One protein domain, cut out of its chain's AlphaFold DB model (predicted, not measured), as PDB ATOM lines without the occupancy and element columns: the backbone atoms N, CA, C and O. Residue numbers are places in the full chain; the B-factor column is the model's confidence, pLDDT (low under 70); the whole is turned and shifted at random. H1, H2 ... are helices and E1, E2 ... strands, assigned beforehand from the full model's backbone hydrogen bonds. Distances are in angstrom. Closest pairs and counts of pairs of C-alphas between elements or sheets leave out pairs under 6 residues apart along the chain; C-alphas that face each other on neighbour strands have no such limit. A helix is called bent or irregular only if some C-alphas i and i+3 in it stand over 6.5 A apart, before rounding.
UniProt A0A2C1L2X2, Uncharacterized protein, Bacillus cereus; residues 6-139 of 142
ATOM      1  N   PHE A   6      -1.168  41.161 -22.548       82.00
ATOM      2  CA  PHE A   6       0.026  41.661 -21.878       82.00
ATOM      3  C   PHE A   6       1.177  40.644 -21.858       82.00
ATOM      4  O   PHE A   6       2.252  40.951 -22.357       82.00
ATOM      5  N   ALA A   7       0.944  39.417 -21.378       84.19
ATOM      6  CA  ALA A   7       1.977  38.379 -21.338       84.19
ATOM      7  C   ALA A   7       2.523  38.054 -22.738       84.19
ATOM      8  O   ALA A   7       3.716  37.817 -22.901       84.19
ATOM      9  N   ARG A   8       1.664  38.089 -23.769       87.00
ATOM     10  CA  ARG A   8       2.110  37.891 -25.157       87.00
ATOM     11  C   ARG A   8       3.008  39.035 -25.635       87.00
ATOM     12  O   ARG A   8       4.079  38.766 -26.164       87.00
ATOM     13  N   LYS A   9       2.603  40.287 -25.394       87.38
ATOM     14  CA  LYS A   9       3.405  41.478 -25.725       87.38
ATOM     15  C   LYS A   9       4.757  41.483 -25.008       87.38
ATOM     16  O   LYS A   9       5.749  41.882 -25.600       87.38
ATOM     17  N   GLN A  10       4.803  41.016 -23.762       87.81
ATOM     18  CA  GLN A  10       6.047  40.929 -23.001       87.81
ATOM     19  C   GLN A  10       7.019  39.906 -23.605       87.81
ATOM     20  O   GLN A  10       8.177  40.239 -23.828       87.81
ATOM     21  N   ILE A  11       6.539  38.709 -23.962       90.00
ATOM     22  CA  ILE A  11       7.355  37.686 -24.643       90.00
ATOM     23  C   ILE A  11       7.854  38.192 -26.005       90.00
ATOM     24  O   ILE A  11       9.011  37.973 -26.364       90.00
ATOM     25  N   GLU A  12       6.990  38.866 -26.769       92.06
ATOM     26  CA  GLU A  12       7.366  39.479 -28.048       92.06
ATOM     27  C   GLU A  12       8.484  40.517 -27.842       92.06
ATOM     28  O   GLU A  12       9.504  40.456 -28.527       92.06
ATOM     29  N   GLN A  13       8.352  41.405 -26.853       91.56
ATOM     30  CA  GLN A  13       9.367  42.415 -26.543       91.56
ATOM     31  C   GLN A  13      10.697  41.788 -26.099       91.56
ATOM     32  O   GLN A  13      11.753  42.181 -26.594       91.56
ATOM     33  N   GLU A  14      10.664  40.783 -25.221       92.12
ATOM     34  CA  GLU A  14      11.856  40.037 -24.799       92.12
ATOM     35  C   GLU A  14      12.588  39.408 -25.990       92.12
ATOM     36  O   GLU A  14      13.818  39.455 -26.064       92.12
ATOM     37  N   HIS A  15      11.846  38.853 -26.953       93.56
ATOM     38  CA  HIS A  15      12.429  38.287 -28.166       93.56
ATOM     39  C   HIS A  15      13.113  39.354 -29.035       93.56
ATOM     40  O   HIS A  15      14.225  39.129 -29.518       93.56
ATOM     41  N   ILE A  16      12.492  40.526 -29.204       94.25
ATOM     42  CA  ILE A  16      13.074  41.636 -29.975       94.25
ATOM     43  C   ILE A  16      14.341  42.159 -29.284       94.25
ATOM     44  O   ILE A  16      15.364  42.325 -29.949       94.25
ATOM     45  N   ILE A  17      14.308  42.363 -27.962       94.31
ATOM     46  CA  ILE A  17      15.470  42.803 -27.172       94.31
ATOM     47  C   ILE A  17      16.618  41.802 -27.306       94.31
ATOM     48  O   ILE A  17      17.748  42.191 -27.605       94.31
ATOM     49  N   LYS A  18      16.329  40.507 -27.141       93.12
ATOM     50  CA  LYS A  18      17.316  39.438 -27.312       93.12
ATOM     51  C   LYS A  18      17.983  39.506 -28.685       93.12
ATOM     52  O   LYS A  18      19.207  39.468 -28.772       93.12
ATOM     53  N   ASN A  19      17.193  39.619 -29.751       94.56
ATOM     54  CA  ASN A  19      17.727  39.685 -31.110       94.56
ATOM     55  C   ASN A  19      18.567  40.951 -31.331       94.56
ATOM     56  O   ASN A  19      19.628  40.871 -31.941       94.56
ATOM     57  N   ALA A  20      18.137  42.098 -30.802       94.75
ATOM     58  CA  ALA A  20      18.889  43.348 -30.874       94.75
ATOM     59  C   ALA A  20      20.268  43.233 -30.200       94.75
ATOM     60  O   ALA A  20      21.272  43.636 -30.785       94.75
ATOM     61  N   LEU A  21      20.327  42.641 -29.005       92.56
ATOM     62  CA  LEU A  21      21.576  42.429 -28.268       92.56
ATOM     63  C   LEU A  21      22.503  41.431 -28.976       92.56
ATOM     64  O   LEU A  21      23.697  41.694 -29.085       92.56
ATOM     65  N   LEU A  22      21.957  40.341 -29.528       92.12
ATOM     66  CA  LEU A  22      22.725  39.378 -30.329       92.12
ATOM     67  C   LEU A  22      23.301  40.004 -31.602       92.12
ATOM     68  O   LEU A  22      24.447  39.735 -31.946       92.12
ATOM     69  N   ILE A  23      22.527  40.842 -32.300       93.31
ATOM     70  CA  ILE A  23      23.019  41.557 -33.483       93.31
ATOM     71  C   ILE A  23      24.220  42.420 -33.105       93.31
ATOM     72  O   ILE A  23      25.219  42.376 -33.813       93.31
ATOM     73  N   ILE A  24      24.147  43.172 -32.001       92.94
ATOM     74  CA  ILE A  24      25.257  44.029 -31.559       92.94
ATOM     75  C   ILE A  24      26.490  43.195 -31.220       92.94
ATOM     76  O   ILE A  24      27.566  43.521 -31.708       92.94
ATOM     77  N   ASP A  25      26.342  42.134 -30.425       89.75
ATOM     78  CA  ASP A  25      27.467  41.272 -30.039       89.75
ATOM     79  C   ASP A  25      28.162  40.675 -31.276       89.75
ATOM     80  O   ASP A  25      29.381  40.757 -31.408       89.75
ATOM     81  N   LEU A  26      27.383  40.193 -32.252       90.44
ATOM     82  CA  LEU A  26      27.911  39.636 -33.501       90.44
ATOM     83  C   LEU A  26      28.632  40.672 -34.366       90.44
ATOM     84  O   LEU A  26      29.704  40.394 -34.896       90.44
ATOM     85  N   VAL A  27      28.042  41.853 -34.563       89.88
ATOM     86  CA  VAL A  27      28.610  42.861 -35.478       89.88
ATOM     87  C   VAL A  27      29.730  43.676 -34.846       89.88
ATOM     88  O   VAL A  27      30.498  44.289 -35.579       89.88
ATOM     89  N   ALA A  28      29.833  43.679 -33.516       88.00
ATOM     90  CA  ALA A  28      30.947  44.263 -32.781       88.00
ATOM     91  C   ALA A  28      32.121  43.286 -32.597       88.00
ATOM     92  O   ALA A  28      33.201  43.721 -32.182       88.00
ATOM     93  N   ASP A  29      31.945  41.995 -32.914       86.50
ATOM     94  CA  ASP A  29      33.013  41.005 -32.786       86.50
ATOM     95  C   ASP A  29      34.254  41.444 -33.571       86.50
ATOM     96  O   ASP A  29      34.200  41.779 -34.763       86.50
ATOM     97  N   LYS A  30      35.386  41.485 -32.861       83.94
ATOM     98  CA  LYS A  30      36.705  41.897 -33.369       83.94
ATOM     99  C   LYS A  30      36.758  43.288 -34.017       83.94
ATOM    100  O   LYS A  30      37.758  43.610 -34.651       83.94
ATOM    101  N   GLN A  31      35.730  44.125 -33.852       87.75
ATOM    102  CA  GLN A  31      35.746  45.508 -34.354       87.75
ATOM    103  C   GLN A  31      36.548  46.451 -33.455       87.75
ATOM    104  O   GLN A  31      36.925  47.543 -33.878       87.75
ATOM    105  N   PHE A  32      36.813  46.025 -32.223       88.19
ATOM    106  CA  PHE A  32      37.501  46.808 -31.213       88.19
ATOM    107  C   PHE A  32      38.733  46.062 -30.714       88.19
ATOM    108  O   PHE A  32      38.666  44.876 -30.385       88.19
ATOM    109  N   VAL A  33      39.848  46.780 -30.613       86.81
ATOM    110  CA  VAL A  33      41.074  46.312 -29.968       86.81
ATOM    111  C   VAL A  33      41.255  47.100 -28.679       86.81
ATOM    112  O   VAL A  33      41.292  48.328 -28.692       86.81
ATOM    113  N   THR A  34      41.368  46.398 -27.555       81.06
ATOM    114  CA  THR A  34      41.621  47.020 -26.252       81.06
ATOM    115  C   THR A  34      43.122  47.093 -25.990       81.06
ATOM    116  O   THR A  34      43.788  46.057 -25.975       81.06
ATOM    117  N   SER A  35      43.645  48.292 -25.740       80.00
ATOM    118  CA  SER A  35      45.034  48.525 -25.331       80.00
ATOM    119  C   SER A  35      45.049  49.293 -24.011       80.00
ATOM    120  O   SER A  35      44.880  50.508 -23.970       80.00
ATOM    121  N   GLY A  36      45.188  48.577 -22.893       77.56
ATOM    122  CA  GLY A  36      45.052  49.181 -21.566       77.56
ATOM    123  C   GLY A  36      43.640  49.731 -21.344       77.56
ATOM    124  O   GLY A  36      42.689  48.958 -21.266       77.56
ATOM    125  N   ARG A  37      43.510  51.060 -21.219       72.38
ATOM    126  CA  ARG A  37      42.207  51.747 -21.104       72.38
ATOM    127  C   ARG A  37      41.656  52.218 -22.450       72.38
ATOM    128  O   ARG A  37      40.505  52.642 -22.503       72.38
ATOM    129  N   ASP A  38      42.466  52.152 -23.500       80.31
ATOM    130  CA  ASP A  38      42.107  52.671 -24.809       80.31
ATOM    131  C   ASP A  38      41.373  51.611 -25.623       80.31
ATOM    132  O   ASP A  38      41.679  50.413 -25.571       80.31
ATOM    133  N   ILE A  39      40.395  52.076 -26.392       85.06
ATOM    134  CA  ILE A  39      39.617  51.262 -27.318       85.06
ATOM    135  C   ILE A  39      39.902  51.794 -28.712       85.06
ATOM    136  O   ILE A  39      39.552  52.925 -29.044       85.06
ATOM    137  N   ILE A  40      40.560  50.968 -29.514       88.62
ATOM    138  CA  ILE A  40      40.980  51.299 -30.869       88.62
ATOM    139  C   ILE A  40      40.007  50.633 -31.839       88.62
ATOM    140  O   ILE A  40      39.690  49.450 -31.702       88.62
ATOM    141  N   TYR A  41      39.549  51.392 -32.826       89.56
ATOM    142  CA  TYR A  41      38.719  50.916 -33.926       89.56
ATOM    143  C   TYR A  41      39.121  51.631 -35.217       89.56
ATOM    144  O   TYR A  41      39.565  52.779 -35.191       89.56
ATOM    145  N   ASP A  42      38.959  50.951 -36.350       88.81
ATOM    146  CA  ASP A  42      39.224  51.522 -37.670       88.81
ATOM    147  C   ASP A  42      37.928  52.073 -38.273       88.81
ATOM    148  O   ASP A  42      37.099  51.335 -38.812       88.81
ATOM    149  N   SER A  43      37.755  53.392 -38.180       86.19
ATOM    150  CA  SER A  43      36.578  54.093 -38.696       86.19
ATOM    151  C   SER A  43      36.508  54.165 -40.226       86.19
ATOM    152  O   SER A  43      35.483  54.602 -40.752       86.19
ATOM    153  N   THR A  44      37.559  53.737 -40.934       87.94
ATOM    154  CA  THR A  44      37.619  53.702 -42.406       87.94
ATOM    155  C   THR A  44      37.173  52.359 -42.987       87.94
ATOM    156  O   THR A  44      36.878  52.254 -44.179       87.94
ATOM    157  N   ASN A  45      37.074  51.326 -42.146       89.75
ATOM    158  CA  ASN A  45      36.723  49.976 -42.561       89.75
ATOM    159  C   ASN A  45      35.213  49.832 -42.853       89.75
ATOM    160  O   ASN A  45      34.347  50.313 -42.117       89.75
ATOM    161  N   HIS A  46      34.866  49.085 -43.905       88.44
ATOM    162  CA  HIS A  46      33.481  48.728 -44.217       88.44
ATOM    163  C   HIS A  46      32.763  48.004 -43.069       88.44
ATOM    164  O   HIS A  46      31.575  48.256 -42.845       88.44
ATOM    165  N   SER A  47      33.462  47.147 -42.319       89.25
ATOM    166  CA  SER A  47      32.893  46.434 -41.171       89.25
ATOM    167  C   SER A  47      32.456  47.388 -40.058       89.25
ATOM    168  O   SER A  47      31.366  47.218 -39.510       89.25
ATOM    169  N   TYR A  48      33.215  48.461 -39.815       91.56
ATOM    170  CA  TYR A  48      32.834  49.515 -38.875       91.56
ATOM    171  C   TYR A  48      31.540  50.218 -39.310       91.56
ATOM    172  O   TYR A  48      30.600  50.363 -38.525       91.56
ATOM    173  N   HIS A  49      31.438  50.614 -40.581       92.62
ATOM    174  CA  HIS A  49      30.228  51.267 -41.088       92.62
ATOM    175  C   HIS A  49      29.004  50.347 -41.029       92.62
ATOM    176  O   HIS A  49      27.900  50.802 -40.709       92.62
ATOM    177  N   PHE A  50      29.191  49.055 -41.303       93.94
ATOM    178  CA  PHE A  50      28.143  48.056 -41.154       93.94
ATOM    179  C   PHE A  50      27.703  47.915 -39.692       93.94
ATOM    180  O   PHE A  50      26.507  48.010 -39.416       93.94
ATOM    181  N   MET A  51      28.647  47.788 -38.755       95.19
ATOM    182  CA  MET A  51      28.384  47.736 -37.314       95.19
ATOM    183  C   MET A  51      27.580  48.957 -36.848       95.19
ATOM    184  O   MET A  51      26.509  48.797 -36.265       95.19
ATOM    185  N   MET A  52      28.022  50.177 -37.175       95.94
ATOM    186  CA  MET A  52      27.313  51.406 -36.794       95.94
ATOM    187  C   MET A  52      25.905  51.479 -37.398       95.94
ATOM    188  O   MET A  52      24.969  51.953 -36.751       95.94
ATOM    189  N   LYS A  53      25.721  50.995 -38.634       95.69
ATOM    190  CA  LYS A  53      24.400  50.923 -39.275       95.69
ATOM    191  C   LYS A  53      23.466  49.959 -38.539       95.69
ATOM    192  O   LYS A  53      22.309  50.309 -38.310       95.69
ATOM    193  N   GLN A  54      23.954  48.778 -38.165       95.75
ATOM    194  CA  GLN A  54      23.170  47.795 -37.412       95.75
ATOM    195  C   GLN A  54      22.839  48.312 -36.014       95.75
ATOM    196  O   GLN A  54      21.677  48.279 -35.614       95.75
ATOM    197  N   PHE A  55      23.818  48.897 -35.319       96.25
ATOM    198  CA  PHE A  55      23.613  49.518 -34.015       96.25
ATOM    199  C   PHE A  55      22.503  50.578 -34.053       96.25
ATOM    200  O   PHE A  55      21.550  50.504 -33.278       96.25
ATOM    201  N   LYS A  56      22.547  51.508 -35.018       94.94
ATOM    202  CA  LYS A  56      21.503  52.529 -35.215       94.94
ATOM    203  C   LYS A  56      20.108  51.946 -35.416       94.94
ATOM    204  O   LYS A  56      19.127  52.535 -34.956       94.94
ATOM    205  N   ALA A  57      20.010  50.821 -36.119       93.94
ATOM    206  CA  ALA A  57      18.734  50.165 -36.376       93.94
ATOM    207  C   ALA A  57      18.141  49.568 -35.094       93.94
ATOM    208  O   ALA A  57      16.939  49.692 -34.859       93.94
ATOM    209  N   VAL A  58      18.978  48.964 -34.247       94.69
ATOM    210  CA  VAL A  58      18.509  48.215 -33.075       94.69
ATOM    211  C   VAL A  58      18.471  49.036 -31.782       94.69
ATOM    212  O   VAL A  58      17.659  48.736 -30.906       94.69
ATOM    213  N   LYS A  59      19.264  50.112 -31.652       94.62
ATOM    214  CA  LYS A  59      19.357  50.898 -30.405       94.62
ATOM    215  C   LYS A  59      18.020  51.485 -29.949       94.62
ATOM    216  O   LYS A  59      17.779  51.600 -28.755       94.62
ATOM    217  N   LYS A  60      17.105  51.780 -30.881       93.00
ATOM    218  CA  LYS A  60      15.757  52.299 -30.577       93.00
ATOM    219  C   LYS A  60      14.895  51.327 -29.766       93.00
ATOM    220  O   LYS A  60      13.979  51.756 -29.074       93.00
ATOM    221  N   VAL A  61      15.163  50.026 -29.871       93.81
ATOM    222  CA  VAL A  61      14.505  48.996 -29.054       93.81
ATOM    223  C   VAL A  61      15.136  48.944 -27.666       93.81
ATOM    224  O   VAL A  61      14.439  48.814 -26.667       93.81
ATOM    225  N   LEU A  62      16.462  49.059 -27.592       94.50
ATOM    226  CA  LEU A  62      17.205  48.909 -26.342       94.50
ATOM    227  C   LEU A  62      17.068  50.130 -25.428       94.50
ATOM    228  O   LEU A  62      16.974  49.985 -24.215       94.50
ATOM    229  N   LEU A  63      17.030  51.327 -26.012       96.25
ATOM    230  CA  LEU A  63      17.138  52.603 -25.299       96.25
ATOM    231  C   LEU A  63      15.784  53.294 -25.118       96.25
ATOM    232  O   LEU A  63      15.686  54.520 -25.148       96.25
ATOM    233  N   GLN A  64      14.725  52.507 -24.931       93.88
ATOM    234  CA  GLN A  64      13.434  53.051 -24.520       93.88
ATOM    235  C   GLN A  64      13.519  53.508 -23.061       93.88
ATOM    236  O   GLN A  64      14.124  52.851 -22.212       93.88
ATOM    237  N   SER A  65      12.941  54.672 -22.770       90.75
ATOM    238  CA  SER A  65      13.051  55.305 -21.455       90.75
ATOM    239  C   SER A  65      12.155  54.668 -20.389       90.75
ATOM    240  O   SER A  65      12.344  54.955 -19.203       90.75
ATOM    241  N   ASP A  66      11.201  53.817 -20.776       92.75
ATOM    242  CA  ASP A  66      10.267  53.188 -19.852       92.75
ATOM    243  C   ASP A  66      10.947  52.136 -18.961       92.75
ATOM    244  O   ASP A  66      11.870  51.426 -19.359       92.75
ATOM    245  N   SER A  67      10.476  52.038 -17.714       91.69
ATOM    246  CA  SER A  67      11.097  51.167 -16.709       91.69
ATOM    247  C   SER A  67      11.000  49.682 -17.072       91.69
ATOM    248  O   SER A  67      11.903  48.918 -16.743       91.69
ATOM    249  N   ASN A  68       9.936  49.272 -17.771       92.06
ATOM    250  CA  ASN A  68       9.744  47.878 -18.152       92.06
ATOM    251  C   ASN A  68      10.788  47.443 -19.187       92.06
ATOM    252  O   ASN A  68      11.419  46.408 -19.008       92.06
ATOM    253  N   ASN A  69      11.027  48.238 -20.231       94.31
ATOM    254  CA  ASN A  69      12.061  47.933 -21.214       94.31
ATOM    255  C   ASN A  69      13.446  47.881 -20.564       94.31
ATOM    256  O   ASN A  69      14.187  46.926 -20.784       94.31
ATOM    257  N   LYS A  70      13.767  48.850 -19.698       96.19
ATOM    258  CA  LYS A  70      15.037  48.856 -18.957       96.19
ATOM    259  C   LYS A  70      15.233  47.594 -18.118       96.19
ATOM    260  O   LYS A  70      16.324  47.036 -18.126       96.19
ATOM    261  N   GLU A  71      14.180  47.136 -17.442       94.50
ATOM    262  CA  GLU A  71      14.182  45.901 -16.652       94.50
ATOM    263  C   GLU A  71      14.371  44.645 -17.521       94.50
ATOM    264  O   GLU A  71      15.112  43.732 -17.162       94.50
ATOM    265  N   LEU A  72      13.727  44.582 -18.689       94.50
ATOM    266  CA  LEU A  72      13.895  43.450 -19.606       94.50
ATOM    267  C   LEU A  72      15.324  43.378 -20.156       94.50
ATOM    268  O   LEU A  72      15.921  42.299 -20.195       94.50
ATOM    269  N   VAL A  73      15.888  44.522 -20.554       96.12
ATOM    270  CA  VAL A  73      17.268  44.597 -21.041       96.12
ATOM    271  C   VAL A  73      18.257  44.258 -19.918       96.12
ATOM    272  O   VAL A  73      19.152  43.438 -20.131       96.12
ATOM    273  N   SER A  74      18.091  44.828 -18.719       95.38
ATOM    274  CA  SER A  74      19.007  44.608 -17.591       95.38
ATOM    275  C   SER A  74      19.056  43.139 -17.166       95.38
ATOM    276  O   SER A  74      20.143  42.590 -16.978       95.38
ATOM    277  N   ARG A  75      17.903  42.456 -17.107       93.31
ATOM    278  CA  ARG A  75      17.827  41.010 -16.838       93.31
ATOM    279  C   ARG A  75      18.570  40.186 -17.873       93.31
ATOM    280  O   ARG A  75      19.210  39.200 -17.514       93.31
ATOM    281  N   TYR A  76      18.481  40.562 -19.147       92.00
ATOM    282  CA  TYR A  76      19.189  39.855 -20.207       92.00
ATOM    283  C   TYR A  76      20.708  40.005 -20.060       92.00
ATOM    284  O   TYR A  76      21.422  39.004 -20.096       92.00
ATOM    285  N   ILE A  77      21.189  41.232 -19.831       92.88
ATOM    286  CA  ILE A  77      22.610  41.525 -19.591       92.88
ATOM    287  C   ILE A  77      23.128  40.749 -18.374       92.88
ATOM    288  O   ILE A  77      24.159  40.085 -18.462       92.88
ATOM    289  N   ALA A  78      22.394  40.790 -17.257       91.94
ATOM    290  CA  ALA A  78      22.756  40.085 -16.031       91.94
ATOM    291  C   ALA A  78      22.818  38.564 -16.240       91.94
ATOM    292  O   ALA A  78      23.771  37.912 -15.820       91.94
ATOM    293  N   LYS A  79      21.824  37.993 -16.931       90.56
ATOM    294  CA  LYS A  79      21.745  36.550 -17.197       90.56
ATOM    295  C   LYS A  79      22.911  36.028 -18.040       90.56
ATOM    296  O   LYS A  79      23.270  34.862 -17.897       90.56
ATOM    297  N   LEU A  80      23.446  36.848 -18.941       87.44
ATOM    298  CA  LEU A  80      24.548  36.462 -19.823       87.44
ATOM    299  C   LEU A  80      25.936  36.787 -19.268       87.44
ATOM    300  O   LEU A  80      26.912  36.535 -19.963       87.44
ATOM    301  N   ASP A  81      26.035  37.326 -18.050       86.25
ATOM    302  CA  ASP A  81      27.296  37.849 -17.509       86.25
ATOM    303  C   ASP A  81      27.939  38.891 -18.451       86.25
ATOM    304  O   ASP A  81      29.137  38.909 -18.720       86.25
ATOM    305  N   GLU A  82      27.110  39.786 -18.993       87.50
ATOM    306  CA  GLU A  82      27.539  40.863 -19.898       87.50
ATOM    307  C   GLU A  82      27.506  42.246 -19.208       87.50
ATOM    308  O   GLU A  82      27.603  43.286 -19.866       87.50
ATOM    309  N   ALA A  83      27.346  42.277 -17.878       85.12
ATOM    310  CA  ALA A  83      27.330  43.480 -17.036       85.12
ATOM    311  C   ALA A  83      28.746  44.059 -16.827       85.12
ATOM    312  O   ALA A  83      29.732  43.367 -17.057       85.12
ATOM    313  N   LEU A  84      28.908  45.312 -16.375       81.31
ATOM    314  CA  LEU A  84      30.236  45.959 -16.298       81.31
ATOM    315  C   LEU A  84      31.252  45.192 -15.438       81.31
ATOM    316  O   LEU A  84      32.453  45.238 -15.719       81.31
ATOM    317  N   HIS A  85      30.789  44.495 -14.408       77.50
ATOM    318  CA  HIS A  85      31.648  43.713 -13.522       77.50
ATOM    319  C   HIS A  85      31.873  42.264 -13.969       77.50
ATOM    320  O   HIS A  85      32.444  41.491 -13.201       77.50
ATOM    321  N   SER A  86      31.453  41.889 -15.181       77.94
ATOM    322  CA  SER A  86      31.702  40.541 -15.684       77.94
ATOM    323  C   SER A  86      33.186  40.252 -15.894       77.94
ATOM    324  O   SER A  86      34.010  41.160 -16.052       77.94
ATOM    325  N   ALA A  87      33.532  38.961 -15.921       74.31
ATOM    326  CA  ALA A  87      34.909  38.513 -16.133       74.31
ATOM    327  C   ALA A  87      35.452  38.923 -17.516       74.31
ATOM    328  O   ALA A  87      36.657  39.121 -17.693       74.31
ATOM    329  N   ARG A  88      34.562  39.080 -18.505       75.25
ATOM    330  CA  ARG A  88      34.902  39.553 -19.848       75.25
ATOM    331  C   ARG A  88      35.109  41.068 -19.815       75.25
ATOM    332  O   ARG A  88      34.157  41.843 -19.765       75.25
ATOM    333  N   TYR A  89      36.371  41.490 -19.916       70.44
ATOM    334  CA  TYR A  89      36.739  42.910 -19.878       70.44
ATOM    335  C   TYR A  89      36.017  43.745 -20.944       70.44
ATOM    336  O   TYR A  89      35.614  44.866 -20.662       70.44
ATOM    337  N   PHE A  90      35.811  43.199 -22.145       79.56
ATOM    338  CA  PHE A  90      35.084  43.863 -23.228       79.56
ATOM    339  C   PHE A  90      33.755  43.150 -23.504       79.56
ATOM    340  O   PHE A  90      33.661  42.289 -24.377       79.56
ATOM    341  N   ASN A  91      32.762  43.475 -22.679       87.00
ATOM    342  CA  ASN A  91      31.413  42.912 -22.691       87.00
ATOM    343  C   ASN A  91      30.404  43.832 -23.392       87.00
ATOM    344  O   ASN A  91      30.693  44.994 -23.689       87.00
ATOM    345  N   LEU A  92      29.196  43.326 -23.625       90.19
ATOM    346  CA  LEU A  92      28.134  44.008 -24.357       90.19
ATOM    347  C   LEU A  92      27.743  45.350 -23.725       90.19
ATOM    348  O   LEU A  92      27.479  46.315 -24.444       90.19
ATOM    349  N   SER A  93      27.770  45.447 -22.388       92.31
ATOM    350  CA  SER A  93      27.548  46.710 -21.670       92.31
ATOM    351  C   SER A  93      28.532  47.795 -22.103       92.31
ATOM    352  O   SER A  93      28.125  48.925 -22.389       92.31
ATOM    353  N   ARG A  94      29.823  47.452 -22.205       90.69
ATOM    354  CA  ARG A  94      30.870  48.369 -22.678       90.69
ATOM    355  C   ARG A  94      30.776  48.631 -24.172       90.69
ATOM    356  O   ARG A  94      30.910  49.782 -24.571       90.69
ATOM    357  N   VAL A  95      30.497  47.610 -24.983       92.56
ATOM    358  CA  VAL A  95      30.330  47.759 -26.438       92.56
ATOM    359  C   VAL A  95      29.277  48.819 -26.753       92.56
ATOM    360  O   VAL A  95      29.546  49.751 -27.503       92.56
ATOM    361  N   VAL A  96      28.094  48.736 -26.142       95.19
ATOM    362  CA  VAL A  96      27.022  49.709 -26.401       95.19
ATOM    363  C   VAL A  96      27.399  51.115 -25.919       95.19
ATOM    364  O   VAL A  96      27.122  52.079 -26.631       95.19
ATOM    365  N   LEU A  97      28.085  51.254 -24.776       94.38
ATOM    366  CA  LEU A  97      28.605  52.556 -24.326       94.38
ATOM    367  C   LEU A  97      29.573  53.169 -25.343       94.38
ATOM    368  O   LEU A  97      29.479  54.360 -25.630       94.38
ATOM    369  N   VAL A  98      30.478  52.364 -25.901       93.62
ATOM    370  CA  VAL A  98      31.439  52.810 -26.919       93.62
ATOM    371  C   VAL A  98      30.713  53.270 -28.174       93.62
ATOM    372  O   VAL A  98      30.977  54.364 -28.662       93.62
ATOM    373  N   LEU A  99      29.760  52.479 -28.672       95.62
ATOM    374  CA  LEU A  99      28.989  52.818 -29.869       95.62
ATOM    375  C   LEU A  99      28.202  54.124 -29.693       95.62
ATOM    376  O   LEU A  99      28.195  54.960 -30.594       95.62
ATOM    377  N   LEU A 100      27.599  54.337 -28.518       96.88
ATOM    378  CA  LEU A 100      26.943  55.603 -28.179       96.88
ATOM    379  C   LEU A 100      27.935  56.767 -28.088       96.88
ATOM    380  O   LEU A 100      27.644  57.855 -28.582       96.88
ATOM    381  N   GLY A 101      29.110  56.545 -27.496       95.56
ATOM    382  CA  GLY A 101      30.177  57.544 -27.420       95.56
ATOM    383  C   GLY A 101      30.671  57.979 -28.801       95.56
ATOM    384  O   GLY A 101      30.834  59.172 -29.048       95.56
ATOM    385  N   ILE A 102      30.820  57.032 -29.731       94.88
ATOM    386  CA  ILE A 102      31.184  57.300 -31.128       94.88
ATOM    387  C   ILE A 102      30.135  58.189 -31.809       94.88
ATOM    388  O   ILE A 102      30.490  59.143 -32.500       94.88
ATOM    389  N   GLU A 103      28.840  57.912 -31.621       96.06
ATOM    390  CA  GLU A 103      27.776  58.758 -32.179       96.06
ATOM    391  C   GLU A 103      27.735  60.149 -31.543       96.06
ATOM    392  O   GLU A 103      27.582  61.136 -32.265       96.06
ATOM    393  N   ALA A 104      27.910  60.235 -30.222       96.94
ATOM    394  CA  ALA A 104      27.955  61.499 -29.499       96.94
ATOM    395  C   ALA A 104      29.116  62.379 -29.983       96.94
ATOM    396  O   ALA A 104      28.905  63.568 -30.237       96.94
ATOM    397  N   GLN A 105      30.305  61.794 -30.162       95.19
ATOM    398  CA  GLN A 105      31.476  62.486 -30.697       95.19
ATOM    399  C   GLN A 105      31.237  62.931 -32.142       95.19
ATOM    400  O   GLN A 105      31.435  64.095 -32.465       95.19
ATOM    401  N   ALA A 106      30.712  62.050 -32.998       95.25
ATOM    402  CA  ALA A 106      30.429  62.393 -34.389       95.25
ATOM    403  C   ALA A 106      29.380  63.511 -34.539       95.25
ATOM    404  O   ALA A 106      29.433  64.271 -35.506       95.25
ATOM    405  N   ALA A 107      28.408  63.601 -33.626       96.88
ATOM    406  CA  ALA A 107      27.454  64.708 -33.581       96.88
ATOM    407  C   ALA A 107      28.121  66.009 -33.112       96.88
ATOM    408  O   ALA A 107      27.907  67.058 -33.716       96.88
ATOM    409  N   TYR A 108      28.973  65.924 -32.086       96.81
ATOM    410  CA  TYR A 108      29.747  67.055 -31.580       96.81
ATOM    411  C   TYR A 108      30.676  67.644 -32.651       96.81
ATOM    412  O   TYR A 108      30.640  68.847 -32.900       96.81
ATOM    413  N   ASP A 109      31.429  66.797 -33.357       96.94
ATOM    414  CA  ASP A 109      32.357  67.206 -34.423       96.94
ATOM    415  C   ASP A 109      31.638  67.920 -35.579       96.94
ATOM    416  O   ASP A 109      32.210  68.771 -36.259       96.94
ATOM    417  N   LYS A 110      30.360  67.585 -35.798       97.38
ATOM    418  CA  LYS A 110      29.489  68.215 -36.800       97.38
ATOM    419  C   LYS A 110      28.736  69.437 -36.277       97.38
ATOM    420  O   LYS A 110      27.972  70.018 -37.041       97.38
ATOM    421  N   GLN A 111      28.928  69.802 -35.008       96.88
ATOM    422  CA  GLN A 111      28.182  70.859 -34.322       96.88
ATOM    423  C   GLN A 111      26.656  70.632 -34.361       96.88
ATOM    424  O   GLN A 111      25.868  71.575 -34.369       96.88
ATOM    425  N   ASP A 112      26.223  69.367 -34.379       98.00
ATOM    426  CA  ASP A 112      24.810  68.989 -34.320       98.00
ATOM    427  C   ASP A 112      24.389  68.825 -32.854       98.00
ATOM    428  O   ASP A 112      24.421  67.732 -32.279       98.00
ATOM    429  N   GLU A 113      24.017  69.943 -32.229       96.56
ATOM    430  CA  GLU A 113      23.638  69.982 -30.813       96.56
ATOM    431  C   GLU A 113      22.434  69.086 -30.500       96.56
ATOM    432  O   GLU A 113      22.391  68.453 -29.444       96.56
ATOM    433  N   ILE A 114      21.467  68.988 -31.418       97.81
ATOM    434  CA  ILE A 114      20.256  68.184 -31.218       97.81
ATOM    435  C   ILE A 114      20.625  66.702 -31.185       97.81
ATOM    436  O   ILE A 114      20.229  65.985 -30.258       97.81
ATOM    437  N   ALA A 115      21.401  66.235 -32.167       96.31
ATOM    438  CA  ALA A 115      21.858  64.853 -32.201       96.31
ATOM    439  C   ALA A 115      22.771  64.532 -31.011       96.31
ATOM    440  O   ALA A 115      22.637  63.464 -30.412       96.31
ATOM    441  N   HIS A 116      23.650  65.459 -30.621       97.12
ATOM    442  CA  HIS A 116      24.531  65.276 -29.472       97.12
ATOM    443  C   HIS A 116      23.733  65.130 -28.166       97.12
ATOM    444  O   HIS A 116      23.912  64.151 -27.440       97.12
ATOM    445  N   GLN A 117      22.773  66.025 -27.903       97.38
ATOM    446  CA  GLN A 117      21.894  65.942 -26.728       97.38
ATOM    447  C   GLN A 117      21.055  64.660 -26.707       97.38
ATOM    448  O   GLN A 117      20.831  64.073 -25.645       97.38
ATOM    449  N   GLN A 118      20.602  64.192 -27.872       96.69
ATOM    450  CA  GLN A 118      19.912  62.909 -27.975       96.69
ATOM    451  C   GLN A 118      20.831  61.738 -27.588       96.69
ATOM    452  O   GLN A 118      20.407  60.869 -26.826       96.69
ATOM    453  N   CYS A 119      22.091  61.740 -28.036       96.75
ATOM    454  CA  CYS A 119      23.065  60.714 -27.655       96.75
ATOM    455  C   CYS A 119      23.345  60.727 -26.143       96.75
ATOM    456  O   CYS A 119      23.409  59.667 -25.529       96.75
ATOM    457  N   LEU A 120      23.434  61.902 -25.509       97.00
ATOM    458  CA  LEU A 120      23.619  62.001 -24.052       97.00
ATOM    459  C   LEU A 120      22.449  61.385 -23.268       97.00
ATOM    460  O   LEU A 120      22.665  60.676 -22.284       97.00
ATOM    461  N   LYS A 121      21.206  61.594 -23.723       97.50
ATOM    462  CA  LYS A 121      20.021  60.946 -23.128       97.50
ATOM    463  C   LYS A 121      20.068  59.428 -23.282       97.50
ATOM    464  O   LYS A 121      19.759  58.701 -22.342       97.50
ATOM    465  N   GLU A 122      20.459  58.954 -24.457       97.62
ATOM    466  CA  GLU A 122      20.615  57.532 -24.762       97.62
ATOM    467  C   GLU A 122      21.700  56.872 -23.895       97.62
ATOM    468  O   GLU A 122      21.476  55.788 -23.354       97.62
ATOM    469  N   ILE A 123      22.826  57.558 -23.674       97.38
ATOM    470  CA  ILE A 123      23.884  57.135 -22.745       97.38
ATOM    471  C   ILE A 123      23.338  57.022 -21.322       97.38
ATOM    472  O   ILE A 123      23.560  56.001 -20.673       97.38
ATOM    473  N   ALA A 124      22.585  58.016 -20.845       97.44
ATOM    474  CA  ALA A 124      22.003  57.983 -19.503       97.44
ATOM    475  C   ALA A 124      21.020  56.810 -19.321       97.44
ATOM    476  O   ALA A 124      21.032  56.142 -18.286       97.44
ATOM    477  N   ILE A 125      20.198  56.512 -20.336       97.94
ATOM    478  CA  ILE A 125      19.297  55.347 -20.325       97.94
ATOM    479  C   ILE A 125      20.097  54.045 -20.235       97.94
ATOM    480  O   ILE A 125      19.754  53.169 -19.443       97.94
ATOM    481  N   TRP A 126      21.166  53.918 -21.021       97.31
ATOM    482  CA  TRP A 126      21.998  52.720 -21.002       97.31
ATOM    483  C   TRP A 126      22.759  52.548 -19.680       97.31
ATOM    484  O   TRP A 126      22.868  51.436 -19.171       97.31
ATOM    485  N   GLN A 127      23.229  53.640 -19.077       96.00
ATOM    486  CA  GLN A 127      23.856  53.608 -17.753       96.00
ATOM    487  C   GLN A 127      22.882  53.142 -16.660       96.00
ATOM    488  O   GLN A 127      23.274  52.330 -15.826       96.00
ATOM    489  N   ASP A 128      21.618  53.582 -16.689       96.50
ATOM    490  CA  ASP A 128      20.560  53.078 -15.791       96.50
ATOM    491  C   ASP A 128      20.343  51.562 -15.988       96.50
ATOM    492  O   ASP A 128      20.341  50.794 -15.028       96.50
ATOM    493  N   ILE A 129      20.267  51.095 -17.241       96.44
ATOM    494  CA  ILE A 129      20.156  49.661 -17.571       96.44
ATOM    495  C   ILE A 129      21.321  48.851 -16.988       96.44
ATOM    496  O   ILE A 129      21.097  47.805 -16.372       96.44
ATOM    497  N   ILE A 130      22.554  49.328 -17.164       94.75
ATOM    498  CA  ILE A 130      23.754  48.676 -16.632       94.75
ATOM    499  C   ILE A 130      23.704  48.605 -15.105       94.75
ATOM    500  O   ILE A 130      23.950  47.542 -14.538       94.75
ATOM    501  N   GLN A 131      23.363  49.708 -14.432       93.62
ATOM    502  CA  GLN A 131      23.287  49.748 -12.969       93.62
ATOM    503  C   GLN A 131      22.262  48.745 -12.429       93.62
ATOM    504  O   GLN A 131      22.538  48.044 -11.455       93.62
ATOM    505  N   ARG A 132      21.108  48.617 -13.095       94.69
ATOM    506  CA  ARG A 132      20.108  47.589 -12.769       94.69
ATOM    507  C   ARG A 132      20.649  46.178 -12.980       94.69
ATOM    508  O   ARG A 132      20.420  45.316 -12.139       94.69
ATOM    509  N   ALA A 133      21.369  45.934 -14.076       94.00
ATOM    510  CA  ALA A 133      21.960  44.626 -14.351       94.00
ATOM    511  C   ALA A 133      22.984  44.241 -13.272       94.00
ATOM    512  O   ALA A 133      22.937  43.130 -12.747       94.00
ATOM    513  N   ASP A 134      23.851  45.177 -12.878       89.88
ATOM    514  CA  ASP A 134      24.819  44.971 -11.796       89.88
ATOM    515  C   ASP A 134      24.127  44.696 -10.451       89.88
ATOM    516  O   ASP A 134      24.594  43.850  -9.685       89.88
ATOM    517  N   ALA A 135      23.014  45.377 -10.155       90.94
ATOM    518  CA  ALA A 135      22.222  45.117  -8.953       90.94
ATOM    519  C   ALA A 135      21.661  43.685  -8.942       90.94
ATOM    520  O   ALA A 135      21.801  42.989  -7.937       90.94
ATOM    521  N   ILE A 136      21.124  43.216 -10.077       90.94
ATOM    522  CA  ILE A 136      20.623  41.842 -10.241       90.94
ATOM    523  C   ILE A 136      21.746  40.821 -10.008       90.94
ATOM    524  O   ILE A 136      21.560  39.871  -9.249       90.94
ATOM    525  N   VAL A 137      22.921  41.018 -10.619       87.06
ATOM    526  CA  VAL A 137      24.069  40.098 -10.480       87.06
ATOM    527  C   VAL A 137      24.564  40.029  -9.033       87.06
ATOM    528  O   VAL A 137      24.896  38.951  -8.543       87.06
ATOM    529  N   LYS A 138      24.579  41.160  -8.318       84.62
ATOM    530  CA  LYS A 138      25.010  41.238  -6.912       84.62
ATOM    531  C   LYS A 138      23.983  40.672  -5.920       84.62
ATOM    532  O   LYS A 138      24.228  40.714  -4.717       84.62
ATOM    533  N   GLY A 139      22.847  40.149  -6.393       74.06
ATOM    534  CA  GLY A 139      21.764  39.651  -5.542       74.06
ATOM    535  C   GLY A 139      20.967  40.763  -4.854       74.06
ATOM    536  O   GLY A 139      20.288  40.509  -3.862       74.06
TER     537      GLY A 139
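AT A GLANCE: This is residues 6 to 139 of the 142 residues of an uncharacterized protein of Bacillus cereus (UniProt A0A2C1L2X2). Two pairs of antiparallel helices, H1 with H2 and H4 with H5, are set crosswise one over the other, and the shorter H3 packs on H1 and H5 toward one end. A tiny strand hairpin, E1 and E2, lies at the other end, far from the middle. The printed part has 134 residues, with five named helices and two named strands in the order H1, E1, E2, H2, H3, H4, H5; the two-stranded sheet, E1 - E2, is antiparallel. The class is mostly helix, and the whole is compact, with a radius of gyration of the C-alphas of 14.8 A and spans of 43 by 34 by 23 A.

IN THESE COORDINATES: H1, residues 6 to 28, runs 32.9 A from C-alpha 6 at (0.026, 41.661, -21.878) to C-alpha 28 at (30.947, 44.263, -32.781). E1, residues 33 to 35, and E2, residues 38 to 40, follow. H2, residues 46 to 62, is 24.2 A long, with a kink of 31 degrees near residue 56; it is irregular, but only just: C-alphas 57 and 60 are 6.9 A apart. H3, residues 67 to 79, spans 18.1 A. H4, residues 92 to 109, spans 25.6 A. H5, residues 113 to 137, spans 36.1 A and ends with C-alpha 137 at (24.069, 40.098, -10.480).

HOW THE PARTS SIT: H1 and H2 touch at a shallow tilt of 19 degrees, opposite ways; their closest C-alphas, of Val 27 and Met 51, are 5.2 A apart. H1 touches H3 with residues 14 to 18 alone, at a steep tilt of 54 degrees; the closest C-alphas, of Glu 14 and Leu 72, are 6.5 A apart. H1 touches H4 with residues 21 to 28 alone, at 73 degrees, only just about perpendicular; the closest C-alphas are those of Asp 25 and Leu 92, at 6.3 A. The hairpin of E1 and E2 is antiparallel, with N 33 and O 40 at 2.9 A and N 38 and O 35 at 3.0 A, within hydrogen-bond range. H2 and H3 only just touch, with 3 pairs of C-alphas within 8 A, the closest those of Leu 62 and Val 73 at 6.8 A. H2 and H4 are close but not clearly touching, 7.3 A between the C-alphas of Met 52 and Leu 99. H3 touches H5 at a steep tilt of 55 degrees, the closest C-alphas, of Ser 74 and Ala 133, being 4.4 A apart. H4 and H5 form a helical hairpin at a shallow tilt of 14 degrees, with the closest C-alphas, of Ala 107 and His 116, 5.1 A apart. H1 and H5 are apart. Every O i to N i+4 pair is within hydrogen-bond range in H1, H3, H4 and H5; in H2 it is 10 of 13.

THE WHOLE: The two C-alphas farthest apart, of Phe 6 and Ser 35, are 45.7 A apart. The printed part has no cut. The link from H3 to H4, residues 80 to 91, is long; the other links are tight. Mean pLDDT of the printed part is 91.2, and no printed residue is under 70.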